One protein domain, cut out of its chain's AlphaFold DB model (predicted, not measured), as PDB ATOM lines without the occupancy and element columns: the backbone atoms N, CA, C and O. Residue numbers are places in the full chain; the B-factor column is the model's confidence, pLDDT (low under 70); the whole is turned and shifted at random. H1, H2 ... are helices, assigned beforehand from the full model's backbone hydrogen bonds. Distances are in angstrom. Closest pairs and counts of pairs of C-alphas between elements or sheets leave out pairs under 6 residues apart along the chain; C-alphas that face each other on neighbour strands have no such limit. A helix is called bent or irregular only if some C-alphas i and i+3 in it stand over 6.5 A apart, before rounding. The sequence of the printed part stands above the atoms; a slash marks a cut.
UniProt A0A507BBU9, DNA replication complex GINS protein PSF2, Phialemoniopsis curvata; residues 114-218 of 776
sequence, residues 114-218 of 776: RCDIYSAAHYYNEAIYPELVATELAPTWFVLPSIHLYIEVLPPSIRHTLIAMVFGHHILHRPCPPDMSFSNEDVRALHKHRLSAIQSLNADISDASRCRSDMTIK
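AT A GLANCE: This is residues 114 to 218 of the 776 residues of the protein "DNA replication complex GINS protein PSF2" of Phialemoniopsis curvata (UniProt A0A507BBU9). Two long helices, H2 and H3, lie side by side as a helical hairpin, and a third, H1, crosses H2 with residues 116 to 124 and runs on past it, while the short H4 packs near the last turns of H3. From the end of H1 a long loop, residues 136 to 155, folds back to the beginning of H2; residues 134 to 139 and 174 to 181 stick out. The printed part has 105 residues, with four named helices in the order H1, H2, H3, H4 and no named strand; the class is all helix. It is only just compact, close to loose, with a radius of gyration of the C-alphas of 15.5 A, and spans 50 by 36 by 22 A.

HOW THE PARTS SIT: The longest helix, H3, residues 184 to 206, touches H2, residues 156 to 173, with the C-alphas of Ser 157 and Ala 197 closest at 4.3 A. The two form a helical hairpin, at a shallow tilt of 28 degrees and running opposite ways. H1, residues 114 to 135, touches H2 with residues 116 to 124 alone, and H2 touches H1 with residues 163 to 167 alone; the closest C-alphas are those of Ala 120 and Val 166, 5.8 A apart. H1 and H2 stand at a steep tilt of 61 degrees and run the same way. H1 and H3 are close but not clearly touching, about perpendicular at 83 degrees, with the C-alphas of Asp 116 and Ala 189 closest at 7.2 A. H4, residues 214 to 218, only just touches H3, with 3 pairs of C-alphas within 8 A; the closest are those of Asp 204 and Thr 216, at 6.5 A. H2 and H4 are close but not clearly touching, with the C-alphas of Ile 158 and Lys 218 closest at 7.8 A, and H1 and H4 are apart. In H2, H3 and H4 every O i to N i+4 pair is within hydrogen-bond range; in H1, 15 of 18 are.

IN THESE COORDINATES: H3 is 32.9 A long from first to last C-alpha, from C-alpha 184 at (252.998, 235.725, 235.967) to C-alpha 206. H2 measures 25.7 A. H1 measures 30.1 A and begins with C-alpha 114 at (240.816, 244.807, 245.948); it has a kink of 32 degrees near residue 124 and is irregular, but only just, with C-alphas 126 and 129 at 6.7 A. H4 measures 6.1 A and ends with C-alpha 218 at (223.358, 235.513, 234.071).

THE WHOLE: The two C-alphas farthest apart are those of Asp 179 and Ser 209, at 51.6 A. The printed part has no cut. The link from H1 to H2 is long, with 20 residues; those from H2 to H3 and from H3 to H4 are short. The mean pLDDT of the printed part is 79.6, and residues 139 to 144 and 175 to 184, of which 184 belongs to H3, are under 70.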
ATOM      1  N   ARG A 114     241.299 243.465 246.302       70.56
ATOM      2  CA  ARG A 114     240.816 244.807 245.948       70.56
ATOM      3  C   ARG A 114     241.722 245.509 244.938       70.56
ATOM      4  O   ARG A 114     241.224 246.233 244.084       70.56
ATOM      5  N   CYS A 115     243.035 245.285 244.992       75.38
ATOM      6  CA  CYS A 115     243.951 245.813 243.982       75.38
ATOM      7  C   CYS A 115     243.660 245.209 242.606       75.38
ATOM      8  O   CYS A 115     243.706 245.948 241.625       75.38
ATOM      9  N   ASP A 116     243.328 243.917 242.533       81.69
ATOM     10  CA  ASP A 116     242.939 243.254 241.282       81.69
ATOM     11  C   ASP A 116     241.643 243.876 240.727       81.69
ATOM     12  O   ASP A 116     241.591 244.231 239.551       81.69
ATOM     13  N   ILE A 117     240.648 244.124 241.593       82.31
ATOM     14  CA  ILE A 117     239.379 244.794 241.244       82.31
ATOM     15  C   ILE A 117     239.630 246.189 240.653       82.31
ATOM     16  O   ILE A 117     239.169 246.477 239.550       82.31
ATOM     17  N   TYR A 118     240.371 247.059 241.351       82.69
ATOM     18  CA  TYR A 118     240.629 248.418 240.861       82.69
ATOM     19  C   TYR A 118     241.530 248.434 239.625       82.69
ATOM     20  O   TYR A 118     241.315 249.253 238.734       82.69
ATOM     21  N   SER A 119     242.508 247.526 239.536       83.88
ATOM     22  CA  SER A 119     243.383 247.418 238.361       83.88
ATOM     23  C   SER A 119     242.591 246.987 237.130       83.88
ATOM     24  O   SER A 119     242.726 247.602 236.075       83.88
ATOM     25  N   ALA A 120     241.721 245.983 237.276       88.00
ATOM     26  CA  ALA A 120     240.821 245.551 236.214       88.00
ATOM     27  C   ALA A 120     239.840 246.666 235.830       88.00
ATOM     28  O   ALA A 120     239.675 246.968 234.652       88.00
ATOM     29  N   ALA A 121     239.244 247.346 236.813       86.88
ATOM     30  CA  ALA A 121     238.332 248.453 236.553       86.88
ATOM     31  C   ALA A 121     239.005 249.612 235.808       86.88
ATOM     32  O   ALA A 121     238.432 250.157 234.866       86.88
ATOM     33  N   HIS A 122     240.226 249.972 236.198       84.31
ATOM     34  CA  HIS A 122     241.004 251.003 235.524       84.31
ATOM     35  C   HIS A 122     241.359 250.593 234.091       84.31
ATOM     36  O   HIS A 122     241.046 251.331 233.163       84.31
ATOM     37  N   TYR A 123     241.921 249.395 233.895       88.12
ATOM     38  CA  TYR A 123     242.283 248.907 232.562       88.12
ATOM     39  C   TYR A 123     241.069 248.774 231.638       88.12
ATOM     40  O   TYR A 123     241.150 249.140 230.470       88.12
ATOM     41  N   TYR A 124     239.924 248.313 232.149       88.75
ATOM     42  CA  TYR A 124     238.699 248.268 231.358       88.75
ATOM     43  C   TYR A 124     238.310 249.664 230.856       88.75
ATOM     44  O   TYR A 124     238.033 249.820 229.674       88.75
ATOM     45  N   ASN A 125     238.316 250.686 231.718       87.00
ATOM     46  CA  ASN A 125     237.896 252.036 231.318       87.00
ATOM     47  C   ASN A 125     238.906 252.728 230.385       87.00
ATOM     48  O   ASN A 125     238.496 253.536 229.560       87.00
ATOM     49  N   GLU A 126     240.200 252.424 230.515       86.38
ATOM     50  CA  GLU A 126     241.271 253.031 229.709       86.38
ATOM     51  C   GLU A 126     241.483 252.337 228.357       86.38
ATOM     52  O   GLU A 126     241.753 253.001 227.362       86.38
ATOM     53  N   ALA A 127     241.384 251.004 228.310       85.19
ATOM     54  CA  ALA A 127     241.729 250.219 227.125       85.19
ATOM     55  C   ALA A 127     240.506 249.577 226.460       85.19
ATOM     56  O   ALA A 127     240.285 249.778 225.271       85.19
ATOM     57  N   ILE A 128     239.689 248.840 227.220       87.00
ATOM     58  CA  ILE A 128     238.595 248.028 226.655       87.00
ATOM     59  C   ILE A 128     237.416 248.913 226.225       87.00
ATOM     60  O   ILE A 128     236.936 248.824 225.099       87.00
ATOM     61  N   TYR A 129     236.938 249.784 227.115       87.12
ATOM     62  CA  TYR A 129     235.755 250.612 226.889       87.12
ATOM     63  C   TYR A 129     235.901 251.554 225.681       87.12
ATOM     64  O   TYR A 129     235.016 251.534 224.824       87.12
ATOM     65  N   PRO A 130     236.993 252.337 225.531       86.75
ATOM     66  CA  PRO A 130     237.135 253.233 224.386       86.75
ATOM     67  C   PRO A 130     237.205 252.478 223.060       86.75
ATOM     68  O   PRO A 130     236.669 252.943 222.058       86.75
ATOM     69  N   GLU A 131     237.831 251.301 223.052       84.31
ATOM     70  CA  GLU A 131     237.927 250.454 221.868       84.31
ATOM     71  C   GLU A 131     236.564 249.863 221.474       84.31
ATOM     72  O   GLU A 131     236.189 249.899 220.297       84.31
ATOM     73  N   LEU A 132     235.788 249.386 222.453       82.56
ATOM     74  CA  LEU A 132     234.420 248.914 222.241       82.56
ATOM     75  C   LEU A 132     233.542 250.012 221.628       82.56
ATOM     76  O   LEU A 132     232.927 249.781 220.590       82.56
ATOM     77  N   VAL A 133     233.559 251.225 222.191       83.88
ATOM     78  CA  VAL A 133     232.810 252.378 221.650       83.88
ATOM     79  C   VAL A 133     233.321 252.784 220.261       83.88
ATOM     80  O   VAL A 133     232.546 253.121 219.370       83.88
ATOM     81  N   ALA A 134     234.633 252.744 220.019       83.75
ATOM     82  CA  ALA A 134     235.199 253.137 218.726       83.75
ATOM     83  C   ALA A 134     234.843 252.167 217.585       83.75
ATOM     84  O   ALA A 134     234.843 252.559 216.413       83.75
ATOM     85  N   THR A 135     234.560 250.909 217.918       82.31
ATOM     86  CA  THR A 135     234.328 249.828 216.952       82.31
ATOM     87  C   THR A 135     232.884 249.332 216.916       82.31
ATOM     88  O   THR A 135     232.575 248.465 216.099       82.31
ATOM     89  N   GLU A 136     231.987 249.899 217.728       79.81
ATOM     90  CA  GLU A 136     230.566 249.570 217.670       79.81
ATOM     91  C   GLU A 136     229.917 250.130 216.395       79.81
ATOM     92  O   GLU A 136     230.205 251.240 215.932       79.81
ATOM     93  N   LEU A 137     229.042 249.319 215.805       78.88
ATOM     94  CA  LEU A 137     228.216 249.702 214.660       78.88
ATOM     95  C   LEU A 137     226.904 250.365 215.115       78.88
ATOM     96  O   LEU A 137     226.431 251.285 214.450       78.88
ATOM     97  N   ALA A 138     226.357 249.951 216.264       75.00
ATOM     98  CA  ALA A 138     225.286 250.652 216.975       75.00
ATOM     99  C   ALA A 138     225.567 250.677 218.488       75.00
ATOM    100  O   ALA A 138     226.255 249.777 218.975       75.00
ATOM    101  N   PRO A 139     225.005 251.657 219.220       69.31
ATOM    102  CA  PRO A 139     225.150 251.764 220.667       69.31
ATOM    103  C   PRO A 139     224.692 250.511 221.407       69.31
ATOM    104  O   PRO A 139     223.623 249.961 221.130       69.31
ATOM    105  N   THR A 140     225.474 250.113 222.408       65.44
ATOM    106  CA  THR A 140     225.274 248.851 223.122       65.44
ATOM    107  C   THR A 140     225.174 249.035 224.628       65.44
ATOM    108  O   THR A 140     226.097 249.530 225.266       65.44
ATOM    109  N   TRP A 141     224.121 248.504 225.247       59.69
ATOM    110  CA  TRP A 141     223.960 248.486 226.709       59.69
ATOM    111  C   TRP A 141     224.990 247.617 227.462       59.69
ATOM    112  O   TRP A 141     225.144 247.752 228.672       59.69
ATOM    113  N   PHE A 142     225.716 246.746 226.757       59.56
ATOM    114  CA  PHE A 142     226.822 245.936 227.287       59.56
ATOM    115  C   PHE A 142     228.154 246.680 227.383       59.56
ATOM    116  O   PHE A 142     229.036 246.247 228.123       59.56
ATOM    117  N   VAL A 143     228.315 247.780 226.648       65.75
ATOM    118  CA  VAL A 143     229.506 248.622 226.753       65.75
ATOM    119  C   VAL A 143     229.292 249.511 227.961       65.75
ATOM    120  O   VAL A 143     228.835 250.647 227.871       65.75
ATOM    121  N   LEU A 144     229.522 248.930 229.135       69.19
ATOM    122  CA  LEU A 144     229.203 249.615 230.367       69.19
ATOM    123  C   LEU A 144     230.280 250.670 230.654       69.19
ATOM    124  O   LEU A 144     231.445 250.302 230.829       69.19
ATOM    125  N   PRO A 145     229.933 251.962 230.739       72.88
ATOM    126  CA  PRO A 145     230.890 252.971 231.149       72.88
ATOM    127  C   PRO A 145     231.242 252.787 232.624       72.88
ATOM    128  O   PRO A 145     230.417 252.355 233.434       72.88
ATOM    129  N   SER A 146     232.462 253.177 232.987       77.31
ATOM    130  CA  SER A 146     232.846 253.416 234.379       77.31
ATOM    131  C   SER A 146     232.596 252.226 235.312       77.31
ATOM    132  O   SER A 146     231.992 252.378 236.375       77.31
ATOM    133  N   ILE A 147     233.102 251.038 234.952       81.50
ATOM    134  CA  ILE A 147     232.838 249.799 235.715       81.50
ATOM    135  C   ILE A 147     233.259 249.888 237.189       81.50
ATOM    136  O   ILE A 147     232.696 249.220 238.053       81.50
ATOM    137  N   HIS A 148     234.197 250.787 237.497       78.12
ATOM    138  CA  HIS A 148     234.663 251.085 238.849       78.12
ATOM    139  C   HIS A 148     233.553 251.560 239.806       78.12
ATOM    140  O   HIS A 148     233.726 251.427 241.013       78.12
ATOM    141  N   LEU A 149     232.429 252.092 239.305       79.69
ATOM    142  CA  LEU A 149     231.344 252.630 240.139       79.69
ATOM    143  C   LEU A 149     230.421 251.560 240.735       79.69
ATOM    144  O   LEU A 149     229.776 251.817 241.746       79.69
ATOM    145  N   TYR A 150     230.331 250.381 240.121       82.62
ATOM    146  CA  TYR A 150     229.370 249.348 240.531       82.62
ATOM    147  C   TYR A 150     229.970 247.940 240.611       82.62
ATOM    148  O   TYR A 150     229.284 247.033 241.075       82.62
ATOM    149  N   ILE A 151     231.241 247.736 240.235       84.25
ATOM    150  CA  ILE A 151     231.906 246.420 240.295       84.25
ATOM    151  C   ILE A 151     231.845 245.773 241.686       84.25
ATOM    152  O   ILE A 151     231.749 244.553 241.787       84.25
ATOM    153  N   GLU A 152     231.853 246.568 242.758       82.75
ATOM    154  CA  GLU A 152     231.759 246.059 244.133       82.75
ATOM    155  C   GLU A 152     230.344 245.607 244.524       82.75
ATOM    156  O   GLU A 152     230.210 244.756 245.401       82.75
ATOM    157  N   VAL A 153     229.313 246.134 243.856       85.56
ATOM    158  CA  VAL A 153     227.891 245.835 244.109       85.56
ATOM    159  C   VAL A 153     227.432 244.587 243.342       85.56
ATOM    160  O   VAL A 153     226.409 243.989 243.669       85.56
ATOM    161  N   LEU A 154     228.188 244.166 242.323       86.25
ATOM    162  CA  LEU A 154     227.882 242.964 241.551       86.25
ATOM    163  C   LEU A 154     227.983 241.696 242.422       86.25
ATOM    164  O   LEU A 154     228.886 241.604 243.262       86.25
ATOM    165  N   PRO A 155     227.127 240.680 242.182       89.38
ATOM    166  CA  PRO A 155     227.264 239.380 242.827       89.38
ATOM    167  C   PRO A 155     228.677 238.803 242.653       89.38
ATOM    168  O   PRO A 155     229.269 238.992 241.585       89.38
ATOM    169  N   PRO A 156     229.223 238.075 243.647       90.56
ATOM    170  CA  PRO A 156     230.600 237.582 243.600       90.56
ATOM    171  C   PRO A 156     230.931 236.778 242.335       90.56
ATOM    172  O   PRO A 156     231.968 237.019 241.716       90.56
ATOM    173  N   SER A 157     230.028 235.896 241.897       89.81
ATOM    174  CA  SER A 157     230.166 235.095 240.674       89.81
ATOM    175  C   SER A 157     230.339 235.970 239.424       89.81
ATOM    176  O   SER A 157     231.299 235.803 238.669       89.81
ATOM    177  N   ILE A 158     229.483 236.978 239.248       88.88
ATOM    178  CA  ILE A 158     229.547 237.942 238.137       88.88
ATOM    179  C   ILE A 158     230.796 238.825 238.232       88.88
ATOM    180  O   ILE A 158     231.511 239.001 237.246       88.88
ATOM    181  N   ARG A 159     231.085 239.364 239.421       90.62
ATOM    182  CA  ARG A 159     232.227 240.251 239.669       90.62
ATOM    183  C   ARG A 159     233.544 239.573 239.311       90.62
ATOM    184  O   ARG A 159     234.346 240.141 238.574       90.62
ATOM    185  N   HIS A 160     233.768 238.361 239.811       91.50
ATOM    186  CA  HIS A 160     234.992 237.615 239.531       91.50
ATOM    187  C   HIS A 160     235.091 237.197 238.062       91.50
ATOM    188  O   HIS A 160     236.178 237.263 237.491       91.50
ATOM    189  N   THR A 161     233.965 236.874 237.422       89.88
ATOM    190  CA  THR A 161     233.925 236.597 235.979       89.88
ATOM    191  C   THR A 161     234.327 237.824 235.156       89.88
ATOM    192  O   THR A 161     235.157 237.710 234.257       89.88
ATOM    193  N   LEU A 162     233.811 239.013 235.489       88.62
ATOM    194  CA  LEU A 162     234.169 240.260 234.807       88.62
ATOM    195  C   LEU A 162     235.660 240.589 234.969       88.62
ATOM    196  O   LEU A 162     236.328 240.947 234.006       88.62
ATOM    197  N   ILE A 163     236.209 240.426 236.172       89.44
ATOM    198  CA  ILE A 163     237.639 240.661 236.427       89.44
ATOM    199  C   ILE A 163     238.501 239.672 235.634       89.44
ATOM    200  O   ILE A 163     239.492 240.070 235.021       89.44
ATOM    201  N   ALA A 164     238.102 238.397 235.590       89.25
ATOM    202  CA  ALA A 164     238.750 237.390 234.759       89.25
ATOM    203  C   ALA A 164     238.710 237.769 233.268       89.25
ATOM    204  O   ALA A 164     239.750 237.717 232.615       89.25
ATOM    205  N   MET A 165     237.564 238.237 232.751       87.56
ATOM    206  CA  MET A 165     237.456 238.753 231.377       87.56
ATOM    207  C   MET A 165     238.476 239.863 231.105       87.56
ATOM    208  O   MET A 165     239.143 239.861 230.072       87.56
ATOM    209  N   VAL A 166     238.633 240.801 232.038       89.31
ATOM    210  CA  VAL A 166     239.556 241.927 231.875       89.31
ATOM    211  C   VAL A 166     241.015 241.467 231.805       89.31
ATOM    212  O   VAL A 166     241.751 241.880 230.906       89.31
ATOM    213  N   PHE A 167     241.441 240.585 232.711       87.56
ATOM    214  CA  PHE A 167     242.805 240.049 232.679       87.56
ATOM    215  C   PHE A 167     243.054 239.171 231.447       87.56
ATOM    216  O   PHE A 167     244.127 239.257 230.854       87.56
ATOM    217  N   GLY A 168     242.066 238.382 231.014       86.19
ATOM    218  CA  GLY A 168     242.154 237.604 229.778       86.19
ATOM    219  C   GLY A 168     242.332 238.490 228.543       86.19
ATOM    220  O   GLY A 168     243.231 238.243 227.740       86.19
ATOM    221  N   HIS A 169     241.567 239.581 228.446       86.75
ATOM    222  CA  HIS A 169     241.723 240.578 227.384       86.75
ATOM    223  C   HIS A 169     243.135 241.169 227.394       86.75
ATOM    224  O   HIS A 169     243.807 241.226 226.368       86.75
ATOM    225  N   HIS A 170     243.617 241.564 228.571       85.94
ATOM    226  CA  HIS A 170     244.942 242.151 228.736       85.94
ATOM    227  C   HIS A 170     246.084 241.210 228.319       85.94
ATOM    228  O   HIS A 170     247.071 241.662 227.735       85.94
ATOM    229  N   ILE A 171     245.947 239.907 228.583       83.38
ATOM    230  CA  ILE A 171     246.900 238.879 228.145       83.38
ATOM    231  C   ILE A 171     246.893 238.754 226.616       83.38
ATOM    232  O   ILE A 171     247.958 238.750 226.004       83.38
ATOM    233  N   LEU A 172     245.708 238.680 226.003       81.44
ATOM    234  CA  LEU A 172     245.539 238.441 224.564       81.44
ATOM    235  C   LEU A 172     245.873 239.669 223.699       81.44
ATOM    236  O   LEU A 172     246.344 239.524 222.573       81.44
ATOM    237  N   HIS A 173     245.677 240.875 224.230       79.88
ATOM    238  CA  HIS A 173     245.920 242.135 223.524       79.88
ATOM    239  C   HIS A 173     247.417 242.529 223.470       79.88
ATOM    240  O   HIS A 173     247.818 243.386 222.679       79.88
ATOM    241  N   ARG A 174     248.296 241.938 224.296       74.75
ATOM    242  CA  ARG A 174     249.733 242.288 224.320       74.75
ATOM    243  C   ARG A 174     250.524 241.555 223.218       74.75
ATOM    244  O   ARG A 174     250.474 240.328 223.156       74.75
ATOM    245  N   PRO A 175     251.325 242.253 222.382       58.31
ATOM    246  CA  PRO A 175     252.228 241.592 221.445       58.31
ATOM    247  C   PRO A 175     253.327 240.873 222.231       58.31
ATOM    248  O   PRO A 175     254.008 241.504 223.033       58.31
ATOM    249  N   CYS A 176     253.496 239.567 222.021       48.38
ATOM    250  CA  CYS A 176     254.573 238.789 222.632       48.38
ATOM    251  C   CYS A 176     255.926 239.219 222.025       48.38
ATOM    252  O   CYS A 176     256.143 238.973 220.836       48.38
ATOM    253  N   PRO A 177     256.838 239.876 222.771       38.69
ATOM    254  CA  PRO A 177     258.210 240.055 222.319       38.69
ATOM    255  C   PRO A 177     258.976 238.736 222.527       38.69
ATOM    256  O   PRO A 177     258.695 238.021 223.490       38.69
ATOM    257  N   PRO A 178     259.984 238.421 221.695       38.22
ATOM    258  CA  PRO A 178     260.792 237.200 221.825       38.22
ATOM    259  C   PRO A 178     261.683 237.167 223.080       38.22
ATOM    260  O   PRO A 178     262.387 236.188 223.305       38.22
ATOM    261  N   ASP A 179     261.646 238.215 223.899       38.47
ATOM    262  CA  ASP A 179     262.470 238.381 225.084       38.47
ATOM    263  C   ASP A 179     261.588 238.992 226.181       38.47
ATOM    264  O   ASP A 179     261.332 240.194 226.162       38.47
ATOM    265  N   MET A 180     260.996 238.153 227.041       37.50
ATOM    266  CA  MET A 180     260.554 238.437 228.422       37.50
ATOM    267  C   MET A 180     259.473 237.449 228.877       37.50
ATOM    268  O   MET A 180     258.464 237.215 228.218       37.50
ATOM    269  N   SER A 181     259.684 236.938 230.089       39.19
ATOM    270  CA  SER A 181     258.690 236.305 230.950       39.19
ATOM    271  C   SER A 181     257.345 237.030 230.894       39.19
ATOM    272  O   SER A 181     257.284 238.230 231.184       39.19
ATOM    273  N   PHE A 182     256.268 236.293 230.606       44.94
ATOM    274  CA  PHE A 182     254.909 236.703 230.949       44.94
ATOM    275  C   PHE A 182     254.918 237.345 232.342       44.94
ATOM    276  O   PHE A 182     255.578 236.836 233.255       44.94
ATOM    277  N   SER A 183     254.196 238.449 232.540       52.53
ATOM    278  CA  SER A 183     253.881 238.856 233.907       52.53
ATOM    279  C   SER A 183     253.029 237.735 234.500       52.53
ATOM    280  O   SER A 183     251.827 237.670 234.246       52.53
ATOM    281  N   ASN A 184     253.657 236.825 235.254       61.22
ATOM    282  CA  ASN A 184     252.998 235.725 235.967       61.22
ATOM    283  C   ASN A 184     251.807 236.225 236.812       61.22
ATOM    284  O   ASN A 184     250.958 235.436 237.205       61.22
ATOM    285  N   GLU A 185     251.731 237.530 237.088       70.50
ATOM    286  CA  GLU A 185     250.655 238.175 237.830       70.50
ATOM    287  C   GLU A 185     249.317 238.210 237.082       70.50
ATOM    288  O   GLU A 185     248.316 237.857 237.694       70.50
ATOM    289  N   ASP A 186     249.276 238.581 235.796       74.50
ATOM    290  CA  ASP A 186     248.004 238.706 235.054       74.50
ATOM    291  C   ASP A 186     247.364 237.323 234.844       74.50
ATOM    292  O   ASP A 186     246.165 237.134 235.041       74.50
ATOM    293  N   VAL A 187     248.194 236.324 234.524       77.00
ATOM    294  CA  VAL A 187     247.777 234.919 234.387       77.00
ATOM    295  C   VAL A 187     247.310 234.360 235.733       77.00
ATOM    296  O   VAL A 187     246.256 233.727 235.810       77.00
ATOM    297  N   ARG A 188     248.043 234.631 236.822       76.75
ATOM    298  CA  ARG A 188     247.629 234.232 238.175       76.75
ATOM    299  C   ARG A 188     246.305 234.885 238.569       76.75
ATOM    300  O   ARG A 188     245.443 234.194 239.105       76.75
ATOM    301  N   ALA A 189     246.127 236.178 238.298       81.62
ATOM    302  CA  ALA A 189     244.896 236.905 238.595       81.62
ATOM    303  C   ALA A 189     243.706 236.354 237.794       81.62
ATOM    304  O   ALA A 189     242.650 236.108 238.378       81.62
ATOM    305  N   LEU A 190     243.894 236.065 236.500       84.50
ATOM    306  CA  LEU A 190     242.900 235.398 235.656       84.50
ATOM    307  C   LEU A 190     242.440 234.069 236.275       84.50
ATOM    308  O   LEU A 190     241.244 233.869 236.481       84.50
ATOM    309  N   HIS A 191     243.370 233.165 236.595       81.81
ATOM    310  CA  HIS A 191     243.021 231.851 237.147       81.81
ATOM    311  C   HIS A 191     242.423 231.934 238.556       81.81
ATOM    312  O   HIS A 191     241.455 231.234 238.844       81.81
ATOM    313  N   LYS A 192     242.949 232.818 239.413       84.56
ATOM    314  CA  LYS A 192     242.410 233.081 240.754       84.56
ATOM    315  C   LYS A 192     240.950 233.524 240.675       84.56
ATOM    316  O   LYS A 192     240.098 232.916 241.311       84.56
ATOM    317  N   HIS A 193     240.649 234.542 239.869       87.44
ATOM    318  CA  HIS A 193     239.286 235.051 239.754       87.44
ATOM    319  C   HIS A 193     238.351 234.079 239.032       87.44
ATOM    320  O   HIS A 193     237.190 233.981 239.412       87.44
ATOM    321  N   ARG A 194     238.842 233.277 238.080       86.12
ATOM    322  CA  ARG A 194     238.059 232.158 237.534       86.12
ATOM    323  C   ARG A 194     237.665 231.152 238.611       86.12
ATOM    324  O   ARG A 194     236.494 230.798 238.701       86.12
ATOM    325  N   LEU A 195     238.611 230.737 239.455       86.19
ATOM    326  CA  LEU A 195     238.326 229.807 240.548       86.19
ATOM    327  C   LEU A 195     237.308 230.398 241.535       86.19
ATOM    328  O   LEU A 195     236.332 229.732 241.876       86.19
ATOM    329  N   SER A 196     237.483 231.658 241.940       88.50
ATOM    330  CA  SER A 196     236.543 232.350 242.833       88.50
ATOM    331  C   SER A 196     235.150 232.519 242.217       88.50
ATOM    332  O   SER A 196     234.151 232.421 242.933       88.50
ATOM    333  N   ALA A 197     235.059 232.739 240.901       88.94
ATOM    334  CA  ALA A 197     233.790 232.784 240.181       88.94
ATOM    335  C   ALA A 197     233.076 231.426 240.219       88.94
ATOM    336  O   ALA A 197     231.907 231.385 240.591       88.94
ATOM    337  N   ILE A 198     233.787 230.328 239.927       87.00
ATOM    338  CA  ILE A 198     233.241 228.959 239.983       87.00
ATOM    339  C   ILE A 198     232.782 228.618 241.404       87.00
ATOM    340  O   ILE A 198     231.677 228.123 241.591       87.00
ATOM    341  N   GLN A 199     233.594 228.915 242.423       90.38
ATOM    342  CA  GLN A 199     233.241 228.656 243.824       90.38
ATOM    343  C   GLN A 199     231.985 229.425 244.251       90.38
ATOM    344  O   GLN A 199     231.095 228.854 244.879       90.38
ATOM    345  N   SER A 200     231.894 230.703 243.873       90.12
ATOM    346  CA  SER A 200     230.720 231.537 244.159       90.12
ATOM    347  C   SER A 200     229.480 231.027 243.426       90.12
ATOM    348  O   SER A 200     228.412 230.927 244.018       90.12
ATOM    349  N   LEU A 201     229.632 230.654 242.156       89.25
ATOM    350  CA  LEU A 201     228.547 230.122 241.342       89.25
ATOM    351  C   LEU A 201     228.034 228.779 241.883       89.25
ATOM    352  O   LEU A 201     226.830 228.584 241.983       89.25
ATOM    353  N   ASN A 202     228.927 227.883 242.307       89.62
ATOM    354  CA  ASN A 202     228.546 226.621 242.942       89.62
ATOM    355  C   ASN A 202     227.768 226.848 244.245       89.62
ATOM    356  O   ASN A 202     226.806 226.130 244.516       89.62
ATOM    357  N   ALA A 203     228.140 227.862 245.034       89.31
ATOM    358  CA  ALA A 203     227.378 228.255 246.215       89.31
ATOM    359  C   ALA A 203     225.985 228.809 245.854       89.31
ATOM    360  O   ALA A 203     225.011 228.472 246.525       89.31
ATOM    361  N   ASP A 204     225.873 229.606 244.785       88.06
ATOM    362  CA  ASP A 204     224.587 230.127 244.296       88.06
ATOM    363  C   ASP A 204     223.681 229.011 243.734       88.06
ATOM    364  O   ASP A 204     222.465 229.060 243.915       88.06
ATOM    365  N   ILE A 205     224.257 227.989 243.086       87.62
ATOM    366  CA  ILE A 205     223.529 226.825 242.546       87.62
ATOM    367  C   ILE A 205     223.080 225.867 243.659       87.62
ATOM    368  O   ILE A 205     221.993 225.299 243.575       87.62
ATOM    369  N   SER A 206     223.892 225.690 244.705       88.06
ATOM    370  CA  SER A 206     223.577 224.788 245.827       88.06
ATOM    371  C   SER A 206     222.444 225.314 246.717       88.06
ATOM    372  O   SER A 206     221.823 224.555 247.457       88.06
ATOM    373  N   ASP A 207     222.172 226.617 246.664       87.88
ATOM    374  CA  ASP A 207     221.102 227.258 247.418       87.88
ATOM    375  C   ASP A 207     219.777 227.196 246.643       87.88
ATOM    376  O   ASP A 207     219.623 227.806 245.584       87.88
ATOM    377  N   ALA A 208     218.787 226.497 247.206       83.50
ATOM    378  CA  ALA A 208     217.474 226.280 246.596       83.50
ATOM    379  C   ALA A 208     216.713 227.576 246.250       83.50
ATOM    380  O   ALA A 208     215.870 227.574 245.352       83.50
ATOM    381  N   SER A 209     216.995 228.682 246.945       83.12
ATOM    382  CA  SER A 209     216.372 229.982 246.672       83.12
ATOM    383  C   SER A 209     217.069 230.740 245.538       83.12
ATOM    384  O   SER A 209     216.414 231.397 244.727       83.12
ATOM    385  N   ARG A 210     218.400 230.623 245.444       84.69
ATOM    386  CA  ARG A 210     219.224 231.353 244.469       84.69
ATOM    387  C   ARG A 210     219.420 230.605 243.162       84.69
ATOM    388  O   ARG A 210     219.590 231.262 242.134       84.69
ATOM    389  N   CYS A 211     219.328 229.278 243.143       83.00
ATOM    390  CA  CYS A 211     219.515 228.479 241.931       83.00
ATOM    391  C   CYS A 211     218.514 228.853 240.820       83.00
ATOM    392  O   CYS A 211     218.854 228.849 239.639       83.00
ATOM    393  N   ARG A 212     217.306 229.298 241.197       81.94
ATOM    394  CA  ARG A 212     216.258 229.789 240.286       81.94
ATOM    395  C   ARG A 212     216.257 231.308 240.097       81.94
ATOM    396  O   ARG A 212     215.284 231.845 239.583       81.94
ATOM    397  N   SER A 213     217.317 232.017 240.490       85.00
ATOM    398  CA  SER A 213     217.413 233.474 240.324       85.00
ATOM    399  C   SER A 213     218.004 233.867 238.967       85.00
ATOM    400  O   SER A 213     218.894 233.193 238.441       85.00
ATOM    401  N   ASP A 214     217.502 234.946 238.353       82.31
ATOM    402  CA  ASP A 214     218.019 235.462 237.068       82.31
ATOM    403  C   ASP A 214     219.512 235.777 237.128       82.31
ATOM    404  O   ASP A 214     220.217 235.651 236.129       82.31
ATOM    405  N   MET A 215     220.003 236.160 238.307       83.25
ATOM    406  CA  MET A 215     221.410 236.473 238.527       83.25
ATOM    407  C   MET A 215     222.294 235.230 238.408       83.25
ATOM    408  O   MET A 215     223.371 235.333 237.827       83.25
ATOM    409  N   THR A 216     221.834 234.063 238.867       86.81
ATOM    410  CA  THR A 216     222.564 232.794 238.705       86.81
ATOM    411  C   THR A 216     222.665 232.407 237.233       86.81
ATOM    412  O   THR A 216     223.755 232.111 236.756       86.81
ATOM    413  N   ILE A 217     221.566 232.502 236.476       83.19
ATOM    414  CA  ILE A 217     221.575 232.236 235.027       83.19
ATOM    415  C   ILE A 217     222.516 233.204 234.302       83.19
ATOM    416  O   ILE A 217     223.351 232.778 233.505       83.19
ATOM    417  N   LYS A 218     222.444 234.502 234.622       80.25
ATOM    418  CA  LYS A 218     223.358 235.513 234.071       80.25
ATOM    419  C   LYS A 218     224.813 235.231 234.440       80.25
ATOM    420  O   LYS A 218     225.680 235.428 233.598       80.25
TER     421      LYS A 218